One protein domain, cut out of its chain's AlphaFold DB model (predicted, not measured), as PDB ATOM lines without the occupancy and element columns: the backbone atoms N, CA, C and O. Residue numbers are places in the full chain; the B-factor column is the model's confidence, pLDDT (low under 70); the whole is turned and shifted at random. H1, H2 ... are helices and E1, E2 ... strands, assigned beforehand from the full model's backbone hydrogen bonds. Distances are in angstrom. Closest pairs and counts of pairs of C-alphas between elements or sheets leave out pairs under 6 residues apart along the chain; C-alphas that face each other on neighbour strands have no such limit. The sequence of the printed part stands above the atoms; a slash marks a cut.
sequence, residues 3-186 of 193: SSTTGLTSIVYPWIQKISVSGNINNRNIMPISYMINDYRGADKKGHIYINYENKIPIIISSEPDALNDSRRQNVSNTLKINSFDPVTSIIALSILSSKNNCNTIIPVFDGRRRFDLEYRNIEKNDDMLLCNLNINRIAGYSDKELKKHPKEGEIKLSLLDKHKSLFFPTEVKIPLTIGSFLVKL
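What this domain is: This is residues 3 to 186 of the 193 residues of an uncharacterized protein of Rickettsiales bacterium (UniProt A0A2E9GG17). A twisted sheet of six strands, E5 to E10, curls round one helix, H3, and a second sheet of four long strands, E1 to E4, covers H3 from another side, leaving H3 in the middle between the two sheets. Three shorter helices lie farther out: H1 before E1 along the chain, H2 with its residue Lys 81 close to Ile 57 of E4, Phe 110 of E5 and Arg 115 of E6, and H4 between E7 and E8 along the chain. The printed part has 184 residues, with four named helices and ten named strands in the order H1 E1 E2 E3 E4 H2 H3 E5 E6 E7 H4 E8 E9 E10; both sheets are antiparallel, in the orders E1 E2 E3 E4 and E5 E6 E7 E8 E9 E10. The class is mixed, helices and strands, and the whole is compact, with a radius of gyration of the C-alphas of 16.8 A and spans of 49 by 43 by 26 A.

Where its parts are: H1 is residues 8 to 12, beginning with C-alpha 8 at (-10.642, 13.958, -39.564). E1, residues 15 to 26, is 35.3 A long, and E2, residues 29 to 41, is 35.5 A long and bends by 57 degrees at residue 33. E3, residues 45 to 54, is 30.0 A long; E4, residues 57 to 64, is 20.3 A long and bends by 57 degrees at residue 61. H2 is residues 78 to 81. H3, residues 87 to 97, is 15.3 A long and starts with C-alpha 87 at (10.051, -0.491, -33.191). E5 is residues 105 to 110. E6, residues 115 to 126, is 32.5 A long and bends by 55 degrees at residue 123; E7, residues 129 to 140, is 33.0 A long. H4 is residues 144 to 149. E8, residues 153 to 162, is 28.3 A long, E9, residues 167 to 176, is 27.1 A, and E10, residues 181 to 185, ends with C-alpha 185 at (8.994, 13.213, -36.188).

How they stand to each other: The sheet E5 to E10 has edge strands E5 and E10. It holds two meanders, rows in which each strand is the antiparallel neighbour of the one before: E5 E6 E7 and E8 E9 E10. N 107 and O 118 of the hairpin E5 and E6 are 2.8 A apart, within hydrogen-bond range, as are N 132 and O 156 of E7 and E8, at 2.9 A. This sheet curls round H3; the closest C-alphas of H3 and E9 are those of Ser 95 and Phe 169, 4.9 A apart, and of H3 and E5 those of Pro 87 and Val 109, 6.1 A apart. H3 is also on the sheet E1 to E4, a third meander, at a height over the sheet of 8.2 A; with each sheet it makes two layers, a helix on one face of a sheet. It lies over E1 and only just runs along the strands, at 29 degrees to E1 on the local plane. N 18 and O 38 of the hairpin E1 and E2 are 2.8 A apart. H2 only grazes each sheet, and H1 and H4 are on neither. O i to N i+4 pairs within range number 5 of 7 in H3, 1 of 2 in H4 and 0 of 1 in H1, where 2 of 2 O i to N i+3 pairs are within range; H2 is too short for an O i to N i+4 pair.

The domain as a whole: The C-alphas farthest apart, those of Ser 71 and His 164, are 51.1 A apart. The printed part has no cut. The link from E4 to H2, residues 65 to 77, is long. The mean pLDDT of the printed part is 91.0, with residues 99 to 100 and 163 to 165 under 70.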
ATOM      1  N   SER A   3       2.215   9.203 -29.605       87.81
ATOM      2  CA  SER A   3       1.670   9.025 -30.948       87.81
ATOM      3  C   SER A   3       0.152   9.108 -30.869       87.81
ATOM      4  O   SER A   3      -0.441   8.613 -29.911       87.81
ATOM      5  N   SER A   4      -0.492   9.740 -31.842       91.25
ATOM      6  CA  SER A   4      -1.945   9.901 -31.843       91.25
ATOM      7  C   SER A   4      -2.506  10.036 -33.254       91.25
ATOM      8  O   SER A   4      -1.802  10.404 -34.197       91.25
ATOM      9  N   THR A   5      -3.791   9.716 -33.415       88.19
ATOM     10  CA  THR A   5      -4.531  10.087 -34.627       88.19
ATOM     11  C   THR A   5      -4.856  11.579 -34.596       88.19
ATOM     12  O   THR A   5      -5.166  12.137 -33.544       88.19
ATOM     13  N   THR A   6      -4.805  12.240 -35.755       87.19
ATOM     14  CA  THR A   6      -5.081  13.682 -35.893       87.19
ATOM     15  C   THR A   6      -6.012  13.975 -37.079       87.19
ATOM     16  O   THR A   6      -6.281  13.111 -37.924       87.19
ATOM     17  N   GLY A   7      -6.547  15.199 -37.139       88.06
ATOM     18  CA  GLY A   7      -7.458  15.640 -38.201       88.06
ATOM     19  C   GLY A   7      -8.780  14.864 -38.234       88.06
ATOM     20  O   GLY A   7      -9.268  14.394 -37.213       88.06
ATOM     21  N   LEU A   8      -9.366  14.680 -39.422       85.00
ATOM     22  CA  LEU A   8     -10.642  13.958 -39.564       85.00
ATOM     23  C   LEU A   8     -10.565  12.506 -39.059       85.00
ATOM     24  O   LEU A   8     -11.558  11.967 -38.571       85.00
ATOM     25  N   THR A   9      -9.387  11.876 -39.123       83.06
ATOM     26  CA  THR A   9      -9.207  10.502 -38.630       83.06
ATOM     27  C   THR A   9      -9.367  10.385 -37.116       83.06
ATOM     28  O   THR A   9      -9.853   9.355 -36.655       83.06
ATOM     29  N   SER A  10      -9.040  11.426 -36.339       85.50
ATOM     30  CA  SER A  10      -9.168  11.388 -34.875       85.50
ATOM     31  C   SER A  10     -10.617  11.474 -34.401       85.50
ATOM     32  O   SER A  10     -10.924  10.996 -33.314       85.50
ATOM     33  N   ILE A  11     -11.516  12.031 -35.220       83.06
ATOM     34  CA  ILE A  11     -12.959  12.079 -34.938       83.06
ATOM     35  C   ILE A  11     -13.566  10.675 -35.055       83.06
ATOM     36  O   ILE A  11     -14.366  10.269 -34.218       83.06
ATOM     37  N   VAL A  12     -13.169   9.918 -36.083       84.69
ATOM     38  CA  VAL A  12     -13.719   8.581 -36.362       84.69
ATOM     39  C   VAL A  12     -13.012   7.492 -35.548       84.69
ATOM     40  O   VAL A  12     -13.639   6.533 -35.099       84.69
ATOM     41  N   TYR A  13     -11.701   7.634 -35.344       84.75
ATOM     42  CA  TYR A  13     -10.853   6.661 -34.660       84.75
ATOM     43  C   TYR A  13      -9.912   7.357 -33.665       84.75
ATOM     44  O   TYR A  13      -8.704   7.437 -33.913       84.75
ATOM     45  N   PRO A  14     -10.438   7.860 -32.532       88.44
ATOM     46  CA  PRO A  14      -9.617   8.486 -31.503       88.44
ATOM     47  C   PRO A  14      -8.659   7.456 -30.901       88.44
ATOM     48  O   PRO A  14      -9.084   6.456 -30.311       88.44
ATOM     49  N   TRP A  15      -7.358   7.696 -31.060       91.50
ATOM     50  CA  TRP A  15      -6.308   6.826 -30.547       91.50
ATOM     51  C   TRP A  15      -5.106   7.640 -30.085       91.50
ATOM     52  O   TRP A  15      -4.667   8.560 -30.776       91.50
ATOM     53  N   ILE A  16      -4.584   7.274 -28.918       93.38
ATOM     54  CA  ILE A  16      -3.377   7.835 -28.319       93.38
ATOM     55  C   ILE A  16      -2.524   6.671 -27.828       93.38
ATOM     56  O   ILE A  16      -3.039   5.721 -27.236       93.38
ATOM     57  N   GLN A  17      -1.218   6.766 -28.023       93.56
ATOM     58  CA  GLN A  17      -0.244   5.815 -27.529       93.56
ATOM     59  C   GLN A  17       0.927   6.541 -26.884       93.56
ATOM     60  O   GLN A  17       1.530   7.440 -27.470       93.56
ATOM     61  N   LYS A  18       1.273   6.120 -25.669       95.62
ATOM     62  CA  LYS A  18       2.449   6.592 -24.939       95.62
ATOM     63  C   LYS A  18       3.505   5.505 -24.964       95.62
ATOM     64  O   LYS A  18       3.223   4.377 -24.573       95.62
ATOM     65  N   ILE A  19       4.703   5.854 -25.415       95.38
ATOM     66  CA  ILE A  19       5.817   4.925 -25.604       95.38
ATOM     67  C   ILE A  19       7.007   5.405 -24.777       95.38
ATOM     68  O   ILE A  19       7.419   6.565 -24.888       95.38
ATOM     69  N   SER A  20       7.574   4.506 -23.982       96.19
ATOM     70  CA  SER A  20       8.805   4.713 -23.225       96.19
ATOM     71  C   SER A  20       9.798   3.614 -23.569       96.19
ATOM     72  O   SER A  20       9.445   2.438 -23.547       96.19
ATOM     73  N   VAL A  21      11.030   3.999 -23.884       95.69
ATOM     74  CA  VAL A  21      12.121   3.072 -24.195       95.69
ATOM     75  C   VAL A  21      13.346   3.437 -23.382       95.69
ATOM     76  O   VAL A  21      13.593   4.617 -23.133       95.69
ATOM     77  N   SER A  22      14.108   2.433 -22.967       95.38
ATOM     78  CA  SER A  22      15.391   2.630 -22.301       95.38
ATOM     79  C   SER A  22      16.417   1.633 -22.822       95.38
ATOM     80  O   SER A  22      16.080   0.523 -23.240       95.38
ATOM     81  N   GLY A  23      17.681   2.037 -22.820       93.38
ATOM     82  CA  GLY A  23      18.778   1.242 -23.342       93.38
ATOM     83  C   GLY A  23      20.103   1.977 -23.225       93.38
ATOM     84  O   GLY A  23      20.139   3.166 -22.917       93.38
ATOM     85  N   ASN A  24      21.183   1.257 -23.506       91.62
ATOM     86  CA  ASN A  24      22.535   1.795 -23.532       91.62
ATOM     87  C   ASN A  24      23.079   1.801 -24.959       91.62
ATOM     88  O   ASN A  24      22.802   0.895 -25.749       91.62
ATOM     89  N   ILE A  25      23.911   2.794 -25.260       86.94
ATOM     90  CA  ILE A  25      24.691   2.848 -26.494       86.94
ATOM     91  C   ILE A  25      26.166   2.841 -26.102       86.94
ATOM     92  O   ILE A  25      26.619   3.734 -25.397       86.94
ATOM     93  N   ASN A  26      26.918   1.836 -26.547       83.25
ATOM     94  CA  ASN A  26      28.356   1.732 -26.292       83.25
ATOM     95  C   ASN A  26      29.085   1.302 -27.567       83.25
ATOM     96  O   ASN A  26      28.733   0.279 -28.148       83.25
ATOM     97  N   ASN A  27      30.095   2.061 -28.003       78.44
ATOM     98  CA  ASN A  27      30.934   1.733 -29.163       78.44
ATOM     99  C   ASN A  27      30.128   1.281 -30.393       78.44
ATOM    100  O   ASN A  27      30.428   0.251 -30.992       78.44
ATOM    101  N   ARG A  28      29.087   2.044 -30.758       79.56
ATOM    102  CA  ARG A  28      28.177   1.727 -31.879       79.56
ATOM    103  C   ARG A  28      27.364   0.432 -31.707       79.56
ATOM    104  O   ARG A  28      26.803  -0.079 -32.669       79.56
ATOM    105  N   ASN A  29      27.238  -0.074 -30.488       85.44
ATOM    106  CA  ASN A  29      26.318  -1.151 -30.149       85.44
ATOM    107  C   ASN A  29      25.162  -0.590 -29.331       85.44
ATOM    108  O   ASN A  29      25.382   0.145 -28.369       85.44
ATOM    109  N   ILE A  30      23.937  -0.961 -29.700       90.19
ATOM    110  CA  ILE A  30      22.730  -0.619 -28.946       90.19
ATOM    111  C   ILE A  30      22.305  -1.836 -28.148       90.19
ATOM    112  O   ILE A  30      22.139  -2.930 -28.689       90.19
ATOM    113  N   MET A  31      22.116  -1.621 -26.856       93.69
ATOM    114  CA  MET A  31      21.639  -2.614 -25.911       93.69
ATOM    115  C   MET A  31      20.318  -2.111 -25.327       93.69
ATOM    116  O   MET A  31      20.346  -1.337 -24.366       93.69
ATOM    117  N   PRO A  32      19.164  -2.483 -25.912       96.12
ATOM    118  CA  PRO A  32      17.874  -2.139 -25.331       96.12
ATOM    119  C   PRO A  32      17.737  -2.795 -23.953       96.12
ATOM    120  O   PRO A  32      18.249  -3.891 -23.727       96.12
ATOM    121  N   ILE A  33      17.060  -2.106 -23.039       97.38
ATOM    122  CA  ILE A  33      16.772  -2.568 -21.676       97.38
ATOM    123  C   ILE A  33      15.271  -2.798 -21.532       97.38
ATOM    124  O   ILE A  33      14.854  -3.879 -21.117       97.38
ATOM    125  N   SER A  34      14.453  -1.814 -21.916       97.81
ATOM    126  CA  SER A  34      12.997  -1.923 -21.838       97.81
ATOM    127  C   SER A  34      12.271  -1.162 -22.943       97.81
ATOM    128  O   SER A  34      12.740  -0.132 -23.431       97.81
ATOM    129  N   TYR A  35      11.094  -1.672 -23.300       97.88
ATOM    130  CA  TYR A  35      10.135  -1.061 -24.215       97.88
ATOM    131  C   TYR A  35       8.737  -1.166 -23.610       97.88
ATOM    132  O   TYR A  35       8.244  -2.259 -23.336       97.88
ATOM    133  N   MET A  36       8.098  -0.024 -23.382       98.12
ATOM    134  CA  MET A  36       6.789   0.060 -22.745       98.12
ATOM    135  C   MET A  36       5.845   0.903 -23.585       98.12
ATOM    136  O   MET A  36       6.128   2.071 -23.849       98.12
ATOM    137  N   ILE A  37       4.696   0.336 -23.944       97.00
ATOM    138  CA  ILE A  37       3.617   1.068 -24.611       97.00
ATOM    139  C   ILE A  37       2.340   1.007 -23.795       97.00
ATOM    140  O   ILE A  37       1.987  -0.039 -23.257       97.00
ATOM    141  N   ASN A  38       1.639   2.132 -23.764       96.69
ATOM    142  CA  ASN A  38       0.273   2.247 -23.287       96.69
ATOM    143  C   ASN A  38      -0.588   2.786 -24.424       96.69
ATOM    144  O   ASN A  38      -0.280   3.838 -24.978       96.69
ATOM    145  N   ASP A  39      -1.653   2.071 -24.750       94.12
ATOM    146  CA  ASP A  39      -2.578   2.352 -25.839       94.12
ATOM    147  C   ASP A  39      -3.953   2.729 -25.291       94.12
ATOM    148  O   ASP A  39      -4.524   2.019 -24.464       94.12
ATOM    149  N   TYR A  40      -4.523   3.811 -25.814       93.19
ATOM    150  CA  TYR A  40      -5.841   4.325 -25.454       93.19
ATOM    151  C   TYR A  40      -6.669   4.504 -26.729       93.19
ATOM    152  O   TYR A  40      -6.244   5.192 -27.657       93.19
ATOM    153  N   ARG A  41      -7.838   3.862 -26.813       88.38
ATOM    154  CA  ARG A  41      -8.757   3.915 -27.966       88.38
ATOM    155  C   ARG A  41     -10.142   4.357 -27.499       88.38
ATOM    156  O   ARG A  41     -10.860   3.582 -26.869       88.38
ATOM    157  N   GLY A  42     -10.536   5.579 -27.843       83.44
ATOM    158  CA  GLY A  42     -11.733   6.201 -27.265       83.44
ATOM    159  C   GLY A  42     -11.640   6.333 -25.738       83.44
ATOM    160  O   GLY A  42     -10.542   6.392 -25.189       83.44
ATOM    161  N   ALA A  43     -12.789   6.378 -25.055       75.94
ATOM    162  CA  ALA A  43     -12.844   6.564 -23.601       75.94
ATOM    163  C   ALA A  43     -12.436   5.307 -22.804       75.94
ATOM    164  O   ALA A  43     -11.730   5.414 -21.800       75.94
ATOM    165  N   ASP A  44     -12.821   4.116 -23.280       81.00
ATOM    166  CA  ASP A  44     -12.868   2.928 -22.411       81.00
ATOM    167  C   ASP A  44     -11.853   1.837 -22.760       81.00
ATOM    168  O   ASP A  44     -11.554   0.976 -21.932       81.00
ATOM    169  N   LYS A  45     -11.300   1.828 -23.981       88.38
ATOM    170  CA  LYS A  45     -10.393   0.752 -24.400       88.38
ATOM    171  C   LYS A  45      -8.955   1.135 -24.105       88.38
ATOM    172  O   LYS A  45      -8.396   2.023 -24.745       88.38
ATOM    173  N   LYS A  46      -8.360   0.407 -23.167       93.12
ATOM    174  CA  LYS A  46      -6.953   0.520 -22.790       93.12
ATOM    175  C   LYS A  46      -6.231  -0.775 -23.126       93.12
ATOM    176  O   LYS A  46      -6.834  -1.844 -23.115       93.12
ATOM    177  N   GLY A  47      -4.957  -0.663 -23.447       95.06
ATOM    178  CA  GLY A  47      -4.071  -1.798 -23.628       95.06
ATOM    179  C   GLY A  47      -2.636  -1.393 -23.355       95.06
ATOM    180  O   GLY A  47      -2.318  -0.205 -23.284       95.06
ATOM    181  N   HIS A  48      -1.765  -2.376 -23.215       97.19
ATOM    182  CA  HIS A  48      -0.340  -2.138 -23.027       97.19
ATOM    183  C   HIS A  48       0.479  -3.327 -23.507       97.19
ATOM    184  O   HIS A  48      -0.027  -4.443 -23.642       97.19
ATOM    185  N   ILE A  49       1.757  -3.075 -23.761       97.88
ATOM    186  CA  ILE A  49       2.784  -4.096 -23.981       97.88
ATOM    187  C   ILE A  49       4.050  -3.608 -23.291       97.88
ATOM    188  O   ILE A  49       4.573  -2.548 -23.633       97.88
ATOM    189  N   TYR A  50       4.537  -4.387 -22.333       98.38
ATOM    190  CA  TYR A  50       5.780  -4.135 -21.617       98.38
ATOM    191  C   TYR A  50       6.763  -5.259 -21.911       98.38
ATOM    192  O   TYR A  50       6.451  -6.436 -21.718       98.38
ATOM    193  N   ILE A  51       7.942  -4.881 -22.383       98.25
ATOM    194  CA  ILE A  51       9.020  -5.778 -22.776       98.25
ATOM    195  C   ILE A  51      10.276  -5.386 -22.010       98.25
ATOM    196  O   ILE A  51      10.648  -4.212 -22.001       98.25
ATOM    197  N   ASN A  52      10.951  -6.382 -21.444       98.19
ATOM    198  CA  ASN A  52      12.331  -6.267 -20.988       98.19
ATOM    199  C   ASN A  52      13.246  -7.076 -21.894       98.19
ATOM    200  O   ASN A  52      12.829  -8.055 -22.506       98.19
ATOM    201  N   TYR A  53      14.506  -6.679 -21.958       97.56
ATOM    202  CA  TYR A  53      15.519  -7.386 -22.722       97.56
ATOM    203  C   TYR A  53      16.426  -8.189 -21.799       97.56
ATOM    204  O   TYR A  53      17.160  -7.631 -20.989       97.56
ATOM    205  N   GLU A  54      16.420  -9.507 -21.976       95.75
ATOM    206  CA  GLU A  54      17.282 -10.436 -21.248       95.75
ATOM    207  C   GLU A  54      18.176 -11.161 -22.246       95.75
ATOM    208  O   GLU A  54      17.688 -11.816 -23.166       95.75
ATOM    209  N   ASN A  55      19.499 -11.025 -22.116       92.06
ATOM    210  CA  ASN A  55      20.466 -11.660 -23.022       92.06
ATOM    211  C   ASN A  55      20.151 -11.431 -24.518       92.06
ATOM    212  O   ASN A  55      20.286 -12.339 -25.336       92.06
ATOM    213  N   LYS A  56      19.742 -10.202 -24.878       92.19
ATOM    214  CA  LYS A  56      19.323  -9.793 -26.239       92.19
ATOM    215  C   LYS A  56      18.023 -10.440 -26.738       92.19
ATOM    216  O   LYS A  56      17.748 -10.417 -27.938       92.19
ATOM    217  N   ILE A  57      17.220 -11.003 -25.843       96.44
ATOM    218  CA  ILE A  57      15.901 -11.557 -26.146       96.44
ATOM    219  C   ILE A  57      14.840 -10.651 -25.509       96.44
ATOM    220  O   ILE A  57      14.887 -10.436 -24.298       96.44
ATOM    221  N   PRO A  58      13.878 -10.117 -26.281       97.50
ATOM    222  CA  PRO A  58      12.732  -9.418 -25.719       97.50
ATOM    223  C   PRO A  58      11.784 -10.402 -25.021       97.50
ATOM    224  O   PRO A  58      11.238 -11.323 -25.639       97.50
ATOM    225  N   ILE A  59      11.562 -10.169 -23.733       97.19
ATOM    226  CA  ILE A  59      10.663 -10.904 -22.847       97.19
ATOM    227  C   ILE A  59       9.458 -10.019 -22.538       97.19
ATOM    228  O   ILE A  59       9.606  -8.897 -22.060       97.19
ATOM    229  N   ILE A  60       8.252 -10.518 -22.815       97.12
ATOM    230  CA  ILE A  60       7.009  -9.810 -22.491       97.12
ATOM    231  C   ILE A  60       6.774  -9.949 -20.988       97.12
ATOM    232  O   ILE A  60       6.538 -11.051 -20.501       97.12
ATOM    233  N   ILE A  61       6.824  -8.832 -20.270       97.44
ATOM    234  CA  ILE A  61       6.587  -8.773 -18.823       97.44
ATOM    235  C   ILE A  61       5.095  -8.649 -18.524       97.44
ATOM    236  O   ILE A  61       4.587  -9.229 -17.569       97.44
ATOM    237  N   SER A  62       4.379  -7.874 -19.337       97.12
ATOM    238  CA  SER A  62       2.938  -7.705 -19.206       97.12
ATOM    239  C   SER A  62       2.336  -7.224 -20.516       97.12
ATOM    240  O   SER A  62       2.975  -6.502 -21.286       97.12
ATOM    241  N   SER A  63       1.093  -7.610 -20.763       96.81
ATOM    242  CA  SER A  63       0.363  -7.201 -21.952       96.81
ATOM    243  C   SER A  63      -1.133  -7.230 -21.707       96.81
ATOM    244  O   SER A  63      -1.631  -8.219 -21.176       96.81
ATOM    245  N   GLU A  64      -1.833  -6.206 -22.180       95.50
ATOM    246  CA  GLU A  64      -3.291  -6.185 -22.266       95.50
ATOM    247  C   GLU A  64      -3.707  -5.798 -23.695       95.50
ATOM    248  O   GLU A  64      -3.283  -4.751 -24.203       95.50
ATOM    249  N   PRO A  65      -4.522  -6.613 -24.387       91.56
ATOM    250  CA  PRO A  65      -4.902  -7.990 -24.039       91.56
ATOM    251  C   PRO A  65      -3.690  -8.919 -23.898       91.56
ATOM    252  O   PRO A  65      -2.622  -8.598 -24.417       91.56
ATOM    253  N   ASP A  66      -3.844 -10.085 -23.281       93.19
ATOM    254  CA  ASP A  66      -2.746 -11.052 -23.174       93.19
ATOM    255  C   ASP A  66      -2.153 -11.381 -24.563       93.19
ATOM    256  O   ASP A  66      -2.868 -11.727 -25.507       93.19
ATOM    257  N   ALA A  67      -0.846 -11.172 -24.731       90.56
ATOM    258  CA  ALA A  67      -0.123 -11.419 -25.971       90.56
ATOM    259  C   ALA A  67       0.237 -12.894 -26.171       90.56
ATOM    260  O   ALA A  67       0.355 -13.314 -27.321       90.56
ATOM    261  N   LEU A  68       0.390 -13.660 -25.089       86.88
ATOM    262  CA  LEU A  68       0.730 -15.083 -25.117       86.88
ATOM    263  C   LEU A  68      -0.511 -15.963 -25.304       86.88
ATOM    264  O   LEU A  68      -0.407 -17.043 -25.886       86.88
ATOM    265  N   ASN A  69      -1.672 -15.478 -24.856       89.38
ATOM    266  CA  ASN A  69      -2.961 -16.169 -24.943       89.38
ATOM    267  C   ASN A  69      -3.916 -15.562 -25.996       89.38
ATOM    268  O   ASN A  69      -5.138 -15.662 -25.879       89.38
ATOM    269  N   ASP A  70      -3.384 -14.930 -27.049       88.81
ATOM    270  CA  ASP A  70      -4.192 -14.380 -28.146       88.81
ATOM    271  C   ASP A  70      -4.421 -15.421 -29.255       88.81
ATOM    272  O   ASP A  70      -3.609 -15.564 -30.166       88.81
ATOM    273  N   SER A  71      -5.572 -16.098 -29.233       89.50
ATOM    274  CA  SER A  71      -5.929 -17.146 -30.206       89.50
ATOM    275  C   SER A  71      -6.020 -16.683 -31.667       89.50
ATOM    276  O   SER A  71      -6.088 -17.510 -32.575       89.50
ATOM    277  N   ARG A  72      -6.019 -15.372 -31.931       89.88
ATOM    278  CA  ARG A  72      -6.103 -14.817 -33.294       89.88
ATOM    279  C   ARG A  72      -4.764 -14.832 -34.030       89.88
ATOM    280  O   ARG A  72      -4.726 -14.455 -35.201       89.88
ATOM    281  N   ARG A  73      -3.665 -15.157 -33.346       90.62
ATOM    282  CA  ARG A  73      -2.302 -15.133 -33.886       90.62
ATOM    283  C   ARG A  73      -1.491 -16.295 -33.322       90.62
ATOM    284  O   ARG A  73      -1.738 -16.760 -32.218       90.62
ATOM    285  N   GLN A  74      -0.489 -16.737 -34.069       89.06
ATOM    286  CA  GLN A  74       0.500 -17.668 -33.533       89.06
ATOM    287  C   GLN A  74       1.543 -16.918 -32.707       89.06
ATOM    288  O   GLN A  74       1.969 -15.824 -33.081       89.06
ATOM    289  N   ASN A  75       1.990 -17.528 -31.612       90.50
ATOM    290  CA  ASN A  75       3.068 -16.974 -30.804       90.50
ATOM    291  C   ASN A  75       4.389 -16.975 -31.581       90.50
ATOM    292  O   ASN A  75       4.745 -17.944 -32.252       90.50
ATOM    293  N   VAL A  76       5.144 -15.884 -31.459       95.19
ATOM    294  CA  VAL A  76       6.497 -15.793 -32.016       95.19
ATOM    295  C   VAL A  76       7.432 -16.653 -31.161       95.19
ATOM    296  O   VAL A  76       7.476 -16.494 -29.937       95.19
ATOM    297  N   SER A  77       8.194 -17.552 -31.787       94.56
ATOM    298  CA  SER A  77       9.174 -18.388 -31.088       94.56
ATOM    299  C   SER A  77      10.322 -17.552 -30.512       94.56
ATOM    300  O   SER A  77      10.663 -16.491 -31.035       94.56
ATOM    301  N   ASN A  78      10.979 -18.039 -29.457       92.88
ATOM    302  CA  ASN A  78      12.138 -17.336 -28.892       92.88
ATOM    303  C   ASN A  78      13.302 -17.245 -29.886       92.88
ATOM    304  O   ASN A  78      13.966 -16.217 -29.934       92.88
ATOM    305  N   THR A  79      13.493 -18.256 -30.739       95.81
ATOM    306  CA  THR A  79      14.519 -18.241 -31.791       95.81
ATOM    307  C   THR A  79      14.366 -17.059 -32.747       95.81
ATOM    308  O   THR A  79      15.359 -16.442 -33.114       95.81
ATOM    309  N   LEU A  80      13.129 -16.691 -33.094       96.81
ATOM    310  CA  LEU A  80      12.843 -15.545 -33.960       96.81
ATOM    311  C   LEU A  80      13.019 -14.190 -33.258       96.81
ATOM    312  O   LEU A  80      13.210 -13.180 -33.933       96.81
ATOM    313  N   LYS A  81      12.936 -14.154 -31.923       96.88
ATOM    314  CA  LYS A  81      13.061 -12.930 -31.113       96.88
ATOM    315  C   LYS A  81      14.510 -12.542 -30.818       96.88
ATOM    316  O   LYS A  81      14.763 -11.373 -30.532       96.88
ATOM    317  N   ILE A  82      15.446 -13.492 -30.851       96.81
ATOM    318  CA  ILE A  82      16.860 -13.242 -30.540       96.81
ATOM    319  C   ILE A  82      17.390 -12.075 -31.387       96.81
ATOM    320  O   ILE A  82      17.213 -12.054 -32.604       96.81
ATOM    321  N   ASN A  83      18.051 -11.115 -30.732       95.69
ATOM    322  CA  ASN A  83      18.633  -9.908 -31.331       95.69
ATOM    323  C   ASN A  83      17.637  -8.970 -32.040       95.69
ATOM    324  O   ASN A  83      18.073  -8.073 -32.757       95.69
ATOM    325  N   SER A  84      16.324  -9.149 -31.865       97.69
ATOM    326  CA  SER A  84      15.344  -8.204 -32.407       97.69
ATOM    327  C   SER A  84      15.213  -6.968 -31.522       97.69
ATOM    328  O   SER A  84      15.238  -7.067 -30.298       97.69
ATOM    329  N   PHE A  85      15.059  -5.800 -32.134       97.94
ATOM    330  CA  PHE A  85      14.777  -4.545 -31.439       97.94
ATOM    331  C   PHE A  85      13.272  -4.301 -31.330       97.94
ATOM    332  O   PHE A  85      12.480  -4.898 -32.055       97.94
ATOM    333  N   ASP A  86      12.860  -3.399 -30.449       97.12
ATOM    334  CA  ASP A  86      11.516  -2.839 -30.499       97.12
ATOM    335  C   ASP A  86      11.425  -1.805 -31.639       97.12
ATOM    336  O   ASP A  86      12.458  -1.341 -32.139       97.12
ATOM    337  N   PRO A  87      10.213  -1.414 -32.074       95.62
ATOM    338  CA  PRO A  87      10.051  -0.491 -33.191       95.62
ATOM    339  C   PRO A  87      10.804   0.836 -33.033       95.62
ATOM    340  O   PRO A  87      11.386   1.318 -34.003       95.62
ATOM    341  N   VAL A  88      10.851   1.422 -31.835       94.56
ATOM    342  CA  VAL A  88      11.516   2.717 -31.626       94.56
ATOM    343  C   VAL A  88      13.029   2.541 -31.621       94.56
ATOM    344  O   VAL A  88      13.730   3.246 -32.350       94.56
ATOM    345  N   THR A  89      13.541   1.564 -30.871       95.25
ATOM    346  CA  THR A  89      14.979   1.270 -30.850       95.25
ATOM    347  C   THR A  89      15.489   0.878 -32.236       95.25
ATOM    348  O   THR A  89      16.594   1.268 -32.602       95.25
ATOM    349  N   SER A  90      14.683   0.188 -33.050       95.81
ATOM    350  CA  SER A  90      15.050  -0.167 -34.428       95.81
ATOM    351  C   SER A  90      15.282   1.054 -35.323       95.81
ATOM    352  O   SER A  90      16.230   1.069 -36.107       95.81
ATOM    353  N   ILE A  91      14.469   2.106 -35.168       93.75
ATOM    354  CA  ILE A  91      14.629   3.365 -35.903       93.75
ATOM    355  C   ILE A  91      15.916   4.050 -35.442       93.75
ATOM    356  O   ILE A  91      16.742   4.428 -36.266       93.75
ATOM    357  N   ILE A  92      16.140   4.138 -34.127       91.50
ATOM    358  CA  ILE A  92      17.360   4.736 -33.559       91.50
ATOM    359  C   ILE A  92      18.610   3.966 -34.005       91.50
ATOM    360  O   ILE A  92      19.620   4.589 -34.335       91.50
ATOM    361  N   ALA A  93      18.542   2.635 -34.083       92.00
ATOM    362  CA  ALA A  93      19.640   1.785 -34.530       92.00
ATOM    363  C   ALA A  93      20.102   2.078 -35.951       92.00
ATOM    364  O   ALA A  93      21.300   1.975 -36.235       92.00
ATOM    365  N   LEU A  94      19.198   2.549 -36.808       92.19
ATOM    366  CA  LEU A  94      19.563   2.987 -38.144       92.19
ATOM    367  C   LEU A  94      20.594   4.126 -38.114       92.19
ATOM    368  O   LEU A  94      21.476   4.134 -38.965       92.19
ATOM    369  N   SER A  95      20.569   5.018 -37.117       89.19
ATOM    370  CA  SER A  95      21.568   6.098 -36.946       89.19
ATOM    371  C   SER A  95      23.000   5.566 -36.927       89.19
ATOM    372  O   SER A  95      23.913   6.125 -37.529       89.19
ATOM    373  N   ILE A  96      23.192   4.454 -36.219       87.38
ATOM    374  CA  ILE A  96      24.505   3.853 -36.003       87.38
ATOM    375  C   ILE A  96      24.905   2.986 -37.195       87.38
ATOM    376  O   ILE A  96      26.065   2.989 -37.612       87.38
ATOM    377  N   LEU A  97      23.938   2.253 -37.748       87.31
ATOM    378  CA  LEU A  97      24.153   1.366 -38.886       87.31
ATOM    379  C   LEU A  97      24.354   2.135 -40.193       87.31
ATOM    380  O   LEU A  97      25.048   1.635 -41.074       87.31
ATOM    381  N   SER A  98      23.845   3.367 -40.294       82.25
ATOM    382  CA  SER A  98      23.939   4.179 -41.514       82.25
ATOM    383  C   SER A  98      25.330   4.775 -41.785       82.25
ATOM    384  O   SER A  98      25.490   5.701 -42.587       82.25
ATOM    385  N   SER A  99      26.364   4.279 -41.098       66.06
ATOM    386  CA  SER A  99      27.735   4.755 -41.272       66.06
ATOM    387  C   SER A  99      28.175   4.640 -42.743       66.06
ATOM    388  O   SER A  99      27.916   3.632 -43.401       66.06
ATOM    389  N   LYS A 100      28.877   5.668 -43.247       66.12
ATOM    390  CA  LYS A 100      29.277   5.844 -44.664       66.12
ATOM    391  C   LYS A 100      28.135   6.243 -45.620       66.12
ATOM    392  O   LYS A 100      28.076   5.740 -46.742       66.12
ATOM    393  N   ASN A 101      27.249   7.148 -45.203       71.06
ATOM    394  CA  ASN A 101      26.237   7.783 -46.068       71.06
ATOM    395  C   ASN A 101      25.350   6.784 -46.835       71.06
ATOM    396  O   ASN A 101      25.047   6.974 -48.018       71.06
ATOM    397  N   ASN A 102      24.979   5.680 -46.193       87.19
ATOM    398  CA  ASN A 102      24.008   4.734 -46.725       87.19
ATOM    399  C   ASN A 102      23.199   4.163 -45.568       87.19
ATOM    400  O   ASN A 102      23.733   4.013 -44.483       87.19
ATOM    401  N   CYS A 103      21.952   3.809 -45.817       92.56
ATOM    402  CA  CYS A 103      21.065   3.166 -44.854       92.56
ATOM    403  C   CYS A 103      20.710   1.743 -45.291       92.56
ATOM    404  O   CYS A 103      19.716   1.200 -44.831       92.56
ATOM    405  N   ASN A 104      21.485   1.137 -46.197       94.31
ATOM    406  CA  ASN A 104      21.194  -0.197 -46.710       94.31
ATOM    407  C   ASN A 104      21.413  -1.230 -45.603       94.31
ATOM    408  O   ASN A 104      22.547  -1.612 -45.313       94.31
ATOM    409  N   THR A 105      20.336  -1.671 -44.965       95.12
ATOM    410  CA  THR A 105      20.416  -2.605 -43.843       95.12
ATOM    411  C   THR A 105      19.083  -3.299 -43.606       95.12
ATOM    412  O   THR A 105      18.045  -2.877 -44.112       95.12
ATOM    413  N   ILE A 106      19.115  -4.371 -42.822       96.94
ATOM    414  CA  ILE A 106      17.929  -5.095 -42.377       96.94
ATOM    415  C   ILE A 106      17.971  -5.141 -40.856       96.94
ATOM    416  O   ILE A 106      18.940  -5.627 -40.272       96.94
ATOM    417  N   ILE A 107      16.918  -4.633 -40.220       97.12
ATOM    418  CA  ILE A 107      16.809  -4.580 -38.766       97.12
ATOM    419  C   ILE A 107      15.673  -5.503 -38.314       97.12
ATOM    420  O   ILE A 107      14.517  -5.253 -38.660       97.12
ATOM    421  N   PRO A 108      15.966  -6.557 -37.532       97.94
ATOM    422  CA  PRO A 108      14.940  -7.424 -36.976       97.94
ATOM    423  C   PRO A 108      14.163  -6.704 -35.874       97.94
ATOM    424  O   PRO A 108      14.756  -6.165 -34.941       97.94
ATOM    425  N   VAL A 109      12.832  -6.733 -35.950       98.38
ATOM    426  CA  VAL A 109      11.944  -6.055 -34.997       98.38
ATOM    427  C   VAL A 109      10.928  -7.009 -34.390       98.38
ATOM    428  O   VAL A 109      10.277  -7.778 -35.102       98.38
ATOM    429  N   PHE A 110      10.771  -6.927 -33.070       98.06
ATOM    430  CA  PHE A 110       9.698  -7.558 -32.318       98.06
ATOM    431  C   PHE A 110       8.965  -6.515 -31.475       98.06
ATOM    432  O   PHE A 110       9.553  -5.870 -30.615       98.06
ATOM    433  N   ASP A 111       7.661  -6.363 -31.701       96.12
ATOM    434  CA  ASP A 111       6.847  -5.332 -31.038       96.12
ATOM    435  C   ASP A 111       6.036  -5.846 -29.836       96.12
ATOM    436  O   ASP A 111       5.120  -5.175 -29.360       96.12
ATOM    437  N   GLY A 112       6.345  -7.060 -29.374       96.44
ATOM    438  CA  GLY A 112       5.613  -7.764 -28.321       96.44
ATOM    439  C   GLY A 112       4.540  -8.714 -28.832       96.44
ATOM    440  O   GLY A 112       4.103  -9.587 -28.090       96.44
ATOM    441  N   ARG A 113       4.133  -8.610 -30.100       95.69
ATOM    442  CA  ARG A 113       3.200  -9.568 -30.718       95.69
ATOM    443  C   ARG A 113       3.711 -10.116 -32.034       95.69
ATOM    444  O   ARG A 113       3.440 -11.266 -32.351       95.69
ATOM    445  N   ARG A 114       4.415  -9.295 -32.806       96.12
ATOM    446  CA  ARG A 114       4.782  -9.546 -34.197       96.12
ATOM    447  C   ARG A 114       6.282  -9.470 -34.362       96.12
ATOM    448  O   ARG A 114       6.930  -8.605 -33.782       96.12
ATOM    449  N   ARG A 115       6.803 -10.354 -35.205       97.56
ATOM    450  CA  ARG A 115       8.177 -10.336 -35.694       97.56
ATOM    451  C   ARG A 115       8.173  -9.907 -37.154       97.56
ATOM    452  O   ARG A 115       7.484 -10.521 -37.972       97.56
ATOM    453  N   PHE A 116       8.950  -8.887 -37.474       97.50
ATOM    454  CA  PHE A 116       9.135  -8.393 -38.836       97.50
ATOM    455  C   PHE A 116      10.499  -7.759 -39.012       97.50
ATOM    456  O   PHE A 116      11.072  -7.256 -38.051       97.50
ATOM    457  N   ASP A 117      11.025  -7.804 -40.223       97.94
ATOM    458  CA  ASP A 117      12.237  -7.086 -40.574       97.94
ATOM    459  C   ASP A 117      11.877  -5.730 -41.174       97.94
ATOM    460  O   ASP A 117      10.957  -5.620 -41.988       97.94
ATOM    461  N   LEU A 118      12.612  -4.705 -40.758       97.69
ATOM    462  CA  LEU A 118      12.648  -3.416 -41.429       97.69
ATOM    463  C   LEU A 118      13.854  -3.418 -42.361       97.69
ATOM    464  O   LEU A 118      14.998  -3.380 -41.910       97.69
ATOM    465  N   GLU A 119      13.589  -3.523 -43.654       97.38
ATOM    466  CA  GLU A 119      14.597  -3.454 -44.702       97.38
ATOM    467  C   GLU A 119      14.662  -2.028 -45.236       97.38
ATOM    468  O   GLU A 119      13.669  -1.479 -45.704       97.38
ATOM    469  N   TYR A 120      15.846  -1.438 -45.182       96.75
ATOM    470  CA  TYR A 120      16.090  -0.075 -45.618       96.75
ATOM    471  C   TYR A 120      16.935  -0.070 -46.883       96.75
ATOM    472  O   TYR A 120      17.898  -0.833 -47.004       96.75
ATOM    473  N   ARG A 121      16.585   0.801 -47.831       95.62
ATOM    474  CA  ARG A 121      17.337   0.997 -49.077       95.62
ATOM    475  C   ARG A 121      17.472   2.477 -49.393       95.62
ATOM    476  O   ARG A 121      16.494   3.210 -49.306       95.62
ATOM    477  N   ASN A 122      18.660   2.910 -49.798       94.19
ATOM    478  CA  ASN A 122      18.901   4.288 -50.225       94.19
ATOM    479  C   ASN A 122      17.951   4.692 -51.366       94.19
ATOM    480  O   ASN A 122      17.835   3.964 -52.353       94.19
ATOM    481  N   ILE A 123      17.353   5.875 -51.250       92.38
ATOM    482  CA  ILE A 123      16.655   6.569 -52.339       92.38
ATOM    483  C   ILE A 123      17.531   7.730 -52.806       92.38
ATOM    484  O   ILE A 123      18.026   7.737 -53.930       92.38
ATOM    485  N   GLU A 124      17.786   8.675 -51.903       89.88
ATOM    486  CA  GLU A 124      18.531   9.903 -52.167       89.88
ATOM    487  C   GLU A 124      19.543  10.159 -51.053       89.88
ATOM    488  O   GLU A 124      19.330   9.812 -49.889       89.88
ATOM    489  N   LYS A 125      20.660  10.790 -51.413       88.06
ATOM    490  CA  LYS A 125      21.666  11.235 -50.452       88.06
ATOM    491  C   LYS A 125      22.267  12.565 -50.873       88.06
ATOM    492  O   LYS A 125      22.535  12.783 -52.053       88.06
ATOM    493  N   ASN A 126      22.532  13.406 -49.889       86.69
ATOM    494  CA  ASN A 126      23.427  14.550 -50.002       86.69
ATOM    495  C   ASN A 126      24.294  14.629 -48.736       86.69
ATOM    496  O   ASN A 126      24.235  13.738 -47.886       86.69
ATOM    497  N   ASP A 127      25.116  15.668 -48.624       84.19
ATOM    498  CA  ASP A 127      26.083  15.782 -47.529       84.19
ATOM    499  C   ASP A 127      25.427  15.846 -46.143       84.19
ATOM    500  O   ASP A 127      26.012  15.361 -45.179       84.19
ATOM    501  N   ASP A 128      24.200  16.366 -46.044       89.62
ATOM    502  CA  ASP A 128      23.511  16.617 -44.776       89.62
ATOM    503  C   ASP A 128      22.259  15.732 -44.575       89.62
ATOM    504  O   ASP A 128      21.578  15.828 -43.548       89.62
ATOM    505  N   MET A 129      21.918  14.866 -45.536       91.75
ATOM    506  CA  MET A 129      20.662  14.111 -45.530       91.75
ATOM    507  C   MET A 129      20.761  12.755 -46.241       91.75
ATOM    508  O   MET A 129      21.346  12.642 -47.319       91.75
ATOM    509  N   LEU A 130      20.114  11.742 -45.655       93.62
ATOM    510  CA  LEU A 130      19.837  10.446 -46.279       93.62
ATOM    511  C   LEU A 130      18.326  10.204 -46.305       93.62
ATOM    512  O   LEU A 130      17.673  10.256 -45.262       93.62
ATOM    513  N   LEU A 131      17.781   9.911 -47.481       95.75
ATOM    514  CA  LEU A 131      16.404   9.468 -47.655       95.75
ATOM    515  C   LEU A 131      16.411   8.003 -48.066       95.75
ATOM    516  O   LEU A 131      17.104   7.610 -49.010       95.75
ATOM    517  N   CYS A 132      15.626   7.201 -47.361       96.12
ATOM    518  CA  CYS A 132      15.631   5.758 -47.505       96.12
ATOM    519  C   CYS A 132      14.218   5.218 -47.633       96.12
ATOM    520  O   CYS A 132      13.329   5.606 -46.877       96.12
ATOM    521  N   ASN A 133      14.048   4.267 -48.544       97.00
ATOM    522  CA  ASN A 133      12.871   3.425 -48.586       97.00
ATOM    523  C   ASN A 133      12.915   2.483 -47.382       97.00
ATOM    524  O   ASN A 133      13.984   1.980 -47.030       97.00
ATOM    525  N   LEU A 134      11.760   2.250 -46.775       97.12
ATOM    526  CA  LEU A 134      11.542   1.345 -45.660       97.12
ATOM    527  C   LEU A 134      10.537   0.278 -46.084       97.12
ATOM    528  O   LEU A 134       9.361   0.573 -46.257       97.12
ATOM    529  N   ASN A 135      10.973  -0.974 -46.141       96.94
ATOM    530  CA  ASN A 135      10.130  -2.129 -46.413       96.94
ATOM    531  C   ASN A 135       9.912  -2.944 -45.132       96.94
ATOM    532  O   ASN A 135      10.846  -3.218 -44.379       96.94
ATOM    533  N   ILE A 136       8.668  -3.352 -44.884       95.94
ATOM    534  CA  ILE A 136       8.250  -4.105 -43.697       95.94
ATOM    535  C   ILE A 136       7.988  -5.560 -44.095       95.94
ATOM    536  O   ILE A 136       6.890  -5.925 -44.535       95.94
ATOM    537  N   ASN A 137       8.990  -6.408 -43.886       95.75
ATOM    538  CA  ASN A 137       8.945  -7.831 -44.203       95.75
ATOM    539  C   ASN A 137       8.391  -8.615 -43.005       95.75
ATOM    540  O   ASN A 137       9.037  -8.766 -41.972       95.75
ATOM    541  N   ARG A 138       7.157  -9.105 -43.119       94.31
ATOM    542  CA  ARG A 138       6.439  -9.781 -42.026       94.31
ATOM    543  C   ARG A 138       6.918 -11.219 -41.869       94.31
ATOM    544  O   ARG A 138       6.906 -11.960 -42.844       94.31
ATOM    545  N   ILE A 139       7.257 -11.618 -40.644       95.75
ATOM    546  CA  ILE A 139       7.806 -12.952 -40.361       95.75
ATOM    547  C   ILE A 139       6.830 -13.805 -39.543       95.75
ATOM    548  O   ILE A 139       6.506 -14.915 -39.949       95.75
ATOM    549  N   ALA A 140       6.338 -13.313 -38.399       95.94
ATOM    550  CA  ALA A 140       5.459 -14.090 -37.510       95.94
ATOM    551  C   ALA A 140       4.580 -13.202 -36.608       95.94
ATOM    552  O   ALA A 140       4.846 -12.011 -36.454       95.94
ATOM    553  N   GLY A 141       3.548 -13.782 -35.981       94.75
ATOM    554  CA  GLY A 141       2.734 -13.101 -34.958       94.75
ATOM    555  C   GLY A 141       1.576 -12.235 -35.469       94.75
ATOM    556  O   GLY A 141       0.967 -11.473 -34.711       94.75
ATOM    557  N   TYR A 142       1.262 -12.341 -36.761       94.06
ATOM    558  CA  TYR A 142       0.170 -11.616 -37.406       94.06
ATOM    559  C   TYR A 142      -1.117 -12.438 -37.401       94.06
ATOM    560  O   TYR A 142      -1.090 -13.638 -37.660       94.06
ATOM    561  N   SER A 143      -2.247 -11.776 -37.169       92.12
ATOM    562  CA  SER A 143      -3.563 -12.341 -37.484       92.12
ATOM    563  C   SER A 143      -3.881 -12.228 -38.981       92.12
ATOM    564  O   SER A 143      -3.368 -11.341 -39.674       92.12
ATOM    565  N   ASP A 144      -4.811 -13.045 -39.478       89.56
ATOM    566  CA  ASP A 144      -5.248 -13.020 -40.887       89.56
ATOM    567  C   ASP A 144      -5.742 -11.641 -41.338       89.56
ATOM    568  O   ASP A 144      -5.529 -11.207 -42.474       89.56
ATOM    569  N   LYS A 145      -6.402 -10.916 -40.429       87.50
ATOM    570  CA  LYS A 145      -6.878  -9.553 -40.681       87.50
ATOM    571  C   LYS A 145      -5.715  -8.583 -40.883       87.50
ATOM    572  O   LYS A 145      -5.812  -7.692 -41.729       87.50
ATOM    573  N   GLU A 146      -4.639  -8.736 -40.115       86.31
ATOM    574  CA  GLU A 146      -3.468  -7.863 -40.204       86.31
ATOM    575  C   GLU A 146      -2.689  -8.114 -41.502       86.31
ATOM    576  O   GLU A 146      -2.276  -7.164 -42.173       86.31
ATOM    577  N   LEU A 147      -2.573  -9.377 -41.925       86.00
ATOM    578  CA  LEU A 147      -1.910  -9.736 -43.183       86.00
ATOM    579  C   LEU A 147      -2.551  -9.054 -44.404       86.00
ATOM    580  O   LEU A 147      -1.834  -8.646 -45.319       86.00
ATOM    581  N   LYS A 148      -3.873  -8.841 -44.384       84.75
ATOM    582  CA  LYS A 148      -4.628  -8.204 -45.479       84.75
ATOM    583  C   LYS A 148      -4.545  -6.674 -45.522       84.75
ATOM    584  O   LYS A 148      -4.771  -6.106 -46.583       84.75
ATOM    585  N   LYS A 149      -4.298  -5.996 -44.391       74.44
ATOM    586  CA  LYS A 149      -4.559  -4.543 -44.259       74.44
ATOM    587  C   LYS A 149      -3.354  -3.666 -43.942       74.44
ATOM    588  O   LYS A 149      -3.449  -2.456 -44.115       74.44
ATOM    589  N   HIS A 150      -2.258  -4.222 -43.436       70.94
ATOM    590  CA  HIS A 150      -1.155  -3.377 -42.982       70.94
ATOM    591  C   HIS A 150      -0.342  -2.796 -44.148       70.94
ATOM    592  O   HIS A 150      -0.209  -3.461 -45.184       70.94
ATOM    593  N   PRO A 151       0.247  -1.601 -43.967       81.25
ATOM    594  CA  PRO A 151       1.223  -1.066 -44.904       81.25
ATOM    595  C   PRO A 151       2.428  -2.006 -45.018       81.25
ATOM    596  O   PRO A 151       2.702  -2.820 -44.124       81.25
ATOM    597  N   LYS A 152       3.103  -1.930 -46.161       87.69
ATOM    598  CA  LYS A 152       4.290  -2.737 -46.472       87.69
ATOM    599  C   LYS A 152       5.535  -1.888 -46.676       87.69
ATOM    600  O   LYS A 152       6.628  -2.415 -46.544       87.69
ATOM    601  N   GLU A 153       5.356  -0.612 -46.985       94.31
ATOM    602  CA  GLU A 153       6.427   0.276 -47.414       94.31
ATOM    603  C   GLU A 153       6.232   1.661 -46.791       94.31
ATOM    604  O   GLU A 153       5.126   2.013 -46.359       94.31
ATOM    605  N   GLY A 154       7.306   2.432 -46.736       95.81
ATOM    606  CA  GLY A 154       7.351   3.786 -46.218       95.81
ATOM    607  C   GLY A 154       8.705   4.419 -46.496       95.81
ATOM    608  O   GLY A 154       9.533   3.873 -47.211       95.81
ATOM    609  N   GLU A 155       8.943   5.573 -45.901       97.06
ATOM    610  CA  GLU A 155      10.167   6.342 -46.076       97.06
ATOM    611  C   GLU A 155      10.708   6.743 -44.707       97.06
ATOM    612  O   GLU A 155       9.949   7.039 -43.778       97.06
ATOM    613  N   ILE A 156      12.030   6.766 -44.580       96.62
ATOM    614  CA  ILE A 156      12.729   7.322 -43.426       96.62
ATOM    615  C   ILE A 156      13.743   8.349 -43.911       96.62
ATOM    616  O   ILE A 156      14.546   8.092 -44.811       96.62
ATOM    617  N   LYS A 157      13.698   9.528 -43.300       95.81
ATOM    618  CA  LYS A 157      14.662  10.598 -43.505       95.81
ATOM    619  C   LYS A 157      15.605  10.632 -42.320       95.81
ATOM    620  O   LYS A 157      15.166  10.711 -41.172       95.81
ATOM    621  N   LEU A 158      16.896  10.629 -42.606       94.19
ATOM    622  CA  LEU A 158      17.943  10.885 -41.639       94.19
ATOM    623  C   LEU A 158      18.623  12.203 -41.984       94.19
ATOM    624  O   LEU A 158      18.881  12.507 -43.147       94.19
ATOM    625  N   SER A 159      18.913  12.998 -40.966       92.00
ATOM    626  CA  SER A 159      19.637  14.258 -41.102       92.00
ATOM    627  C   SER A 159      20.963  14.160 -40.375       92.00
ATOM    628  O   SER A 159      21.073  13.478 -39.354       92.00
ATOM    629  N   LEU A 160      21.979  14.808 -40.926       88.81
ATOM    630  CA  LEU A 160      23.294  14.828 -40.323       88.81
ATOM    631  C   LEU A 160      23.233  15.578 -38.993       88.81
ATOM    632  O   LEU A 160      22.770  16.713 -38.915       88.81
ATOM    633  N   LEU A 161      23.692  14.904 -37.949       84.00
ATOM    634  CA  LEU A 161      23.685  15.386 -36.579       84.00
ATOM    635  C   LEU A 161      25.065  15.905 -36.168       84.00
ATOM    636  O   LEU A 161      25.171  16.929 -35.504       84.00
ATOM    637  N   ASP A 162      26.123  15.208 -36.588       73.25
ATOM    638  CA  ASP A 162      27.513  15.597 -36.345       73.25
ATOM    639  C   ASP A 162      28.353  15.314 -37.598       73.25
ATOM    640  O   ASP A 162      28.560  14.154 -37.982       73.25
ATOM    641  N   LYS A 163      28.850  16.392 -38.223       66.00
ATOM    642  CA  LYS A 163      29.708  16.358 -39.420       66.00
ATOM    643  C   LYS A 163      31.011  15.598 -39.178       66.00
ATOM    644  O   LYS A 163      31.418  14.813 -40.031       66.00
ATOM    645  N   HIS A 164      31.635  15.772 -38.016       64.38
ATOM    646  CA  HIS A 164      32.937  15.177 -37.705       64.38
ATOM    647  C   HIS A 164      32.845  13.672 -37.460       64.38
ATOM    648  O   HIS A 164      33.771  12.931 -37.785       64.38
ATOM    649  N   LYS A 165      31.716  13.207 -36.918       67.75
ATOM    650  CA  LYS A 165      31.465  11.780 -36.664       67.75
ATOM    651  C   LYS A 165      30.730  11.081 -37.810       67.75
ATOM    652  O   LYS A 165      30.512   9.871 -37.723       67.75
ATOM    653  N   SER A 166      30.346  11.825 -38.855       73.38
ATOM    654  CA  SER A 166      29.460  11.366 -39.938       73.38
ATOM    655  C   SER A 166      28.220  10.653 -39.386       73.38
ATOM    656  O   SER A 166      27.832   9.579 -39.855       73.38
ATOM    657  N   LEU A 167      27.649  11.221 -38.321       83.69
ATOM    658  CA  LEU A 167      26.538  10.632 -37.589       83.69
ATOM    659  C   LEU A 167      25.231  11.201 -38.126       83.69
ATOM    660  O   LEU A 167      24.969  12.394 -37.988       83.69
ATOM    661  N   PHE A 168      24.408  10.339 -38.707       89.31
ATOM    662  CA  PHE A 168      23.059  10.674 -39.140       89.31
ATOM    663  C   PHE A 168      22.055  10.255 -38.076       89.31
ATOM    664  O   PHE A 168      22.219   9.216 -37.445       89.31
ATOM    665  N   PHE A 169      21.002  11.044 -37.904       91.31
ATOM    666  CA  PHE A 169      19.907  10.751 -36.992       91.31
ATOM    667  C   PHE A 169      18.578  10.741 -37.760       91.31
ATOM    668  O   PHE A 169      18.324  11.680 -38.518       91.31
ATOM    669  N   PRO A 170      17.722   9.716 -37.597       93.69
ATOM    670  CA  PRO A 170      16.366   9.716 -38.120       93.69
ATOM    671  C   PRO A 170      15.602  10.932 -37.625       93.69
ATOM    672  O   PRO A 170      15.462  11.122 -36.424       93.69
ATOM    673  N   THR A 171      15.087  11.740 -38.538       94.12
ATOM    674  CA  THR A 171      14.284  12.923 -38.213       94.12
ATOM    675  C   THR A 171      12.824  12.737 -38.589       94.12
ATOM    676  O   THR A 171      11.948  13.323 -37.952       94.12
ATOM    677  N   GLU A 172      12.538  11.881 -39.572       95.88
ATOM    678  CA  GLU A 172      11.178  11.613 -40.019       95.88
ATOM    679  C   GLU A 172      10.999  10.161 -40.468       95.88
ATOM    680  O   GLU A 172      11.848   9.617 -41.168       95.88
ATOM    681  N   VAL A 173       9.874   9.547 -40.096       96.00
ATOM    682  CA  VAL A 173       9.396   8.272 -40.649       96.00
ATOM    683  C   VAL A 173       7.981   8.474 -41.162       96.00
ATOM    684  O   VAL A 173       7.118   8.935 -40.414       96.00
ATOM    685  N   LYS A 174       7.724   8.100 -42.412       96.31
ATOM    686  CA  LYS A 174       6.426   8.251 -43.067       96.31
ATOM    687  C   LYS A 174       5.986   6.929 -43.677       96.31
ATOM    688  O   LYS A 174       6.649   6.388 -44.549       96.31
ATOM    689  N   ILE A 175       4.836   6.421 -43.254       94.06
ATOM    690  CA  ILE A 175       4.252   5.183 -43.777       94.06
ATOM    691  C   ILE A 175       2.872   5.514 -44.361       94.06
ATOM    692  O   ILE A 175       1.956   5.844 -43.597       94.06
ATOM    693  N   PRO A 176       2.695   5.455 -45.693       91.31
ATOM    694  CA  PRO A 176       1.399   5.659 -46.329       91.31
ATOM    695  C   PRO A 176       0.355   4.649 -45.843       91.31
ATOM    696  O   PRO A 176       0.631   3.456 -45.705       91.31
ATOM    697  N   LEU A 177      -0.867   5.120 -45.598       85.81
ATOM    698  CA  LEU A 177      -2.020   4.294 -45.236       85.81
ATOM    699  C   LEU A 177      -3.110   4.444 -46.305       85.81
ATOM    700  O   LEU A 177      -3.059   5.355 -47.125       85.81
ATOM    701  N   THR A 178      -4.142   3.591 -46.277       83.06
ATOM    702  CA  THR A 178      -5.308   3.738 -47.177       83.06
ATOM    703  C   THR A 178      -5.957   5.118 -47.051       83.06
ATOM    704  O   THR A 178      -6.445   5.664 -48.033       83.06
ATOM    705  N   ILE A 179      -5.961   5.675 -45.838       81.81
ATOM    706  CA  ILE A 179      -6.436   7.027 -45.555       81.81
ATOM    707  C   ILE A 179      -5.345   7.732 -44.747       81.81
ATOM    708  O   ILE A 179      -5.134   7.419 -43.576       81.81
ATOM    709  N   GLY A 180      -4.647   8.673 -45.385       85.50
ATOM    710  CA  GLY A 180      -3.588   9.468 -44.763       85.50
ATOM    711  C   GLY A 180      -2.243   8.744 -44.669       85.50
ATOM    712  O   GLY A 180      -1.855   7.966 -45.539       85.50
ATOM    713  N   SER A 181      -1.472   9.046 -43.628       89.50
ATOM    714  CA  SER A 181      -0.159   8.442 -43.388       89.50
ATOM    715  C   SER A 181       0.123   8.393 -41.894       89.50
ATOM    716  O   SER A 181      -0.302   9.272 -41.147       89.50
ATOM    717  N   PHE A 182       0.863   7.378 -41.467       89.69
ATOM    718  CA  PHE A 182       1.514   7.387 -40.166       89.69
ATOM    719  C   PHE A 182       2.809   8.194 -40.283       89.69
ATOM    720  O   PHE A 182       3.621   7.920 -41.165       89.69
ATOM    721  N   LEU A 183       2.974   9.199 -39.426       92.69
ATOM    722  CA  LEU A 183       4.110  10.112 -39.444       92.69
ATOM    723  C   LEU A 183       4.741  10.168 -38.056       92.69
ATOM    724  O   LEU A 183       4.059  10.462 -37.075       92.69
ATOM    725  N   VAL A 184       6.045   9.936 -37.987       91.38
ATOM    726  CA  VAL A 184       6.852  10.118 -36.779       91.38
ATOM    727  C   VAL A 184       7.868  11.206 -37.062       91.38
ATOM    728  O   VAL A 184       8.607  11.109 -38.036       91.38
ATOM    729  N   LYS A 185       7.922  12.219 -36.200       92.06
ATOM    730  CA  LYS A 185       8.994  13.213 -36.188       92.06
ATOM    731  C   LYS A 185       9.841  13.001 -34.948       92.06
ATOM    732  O   LYS A 185       9.307  12.950 -33.840       92.06
ATOM    733  N   LEU A 186      11.142  12.854 -35.147       89.19
ATOM    734  CA  LEU A 186      12.095  12.622 -34.074       89.19
ATOM    735  C   LEU A 186      13.005  13.838 -33.951       89.19
ATOM    736  O   LEU A 186      13.551  14.322 -34.940       89.19
TER     737      LEU A 186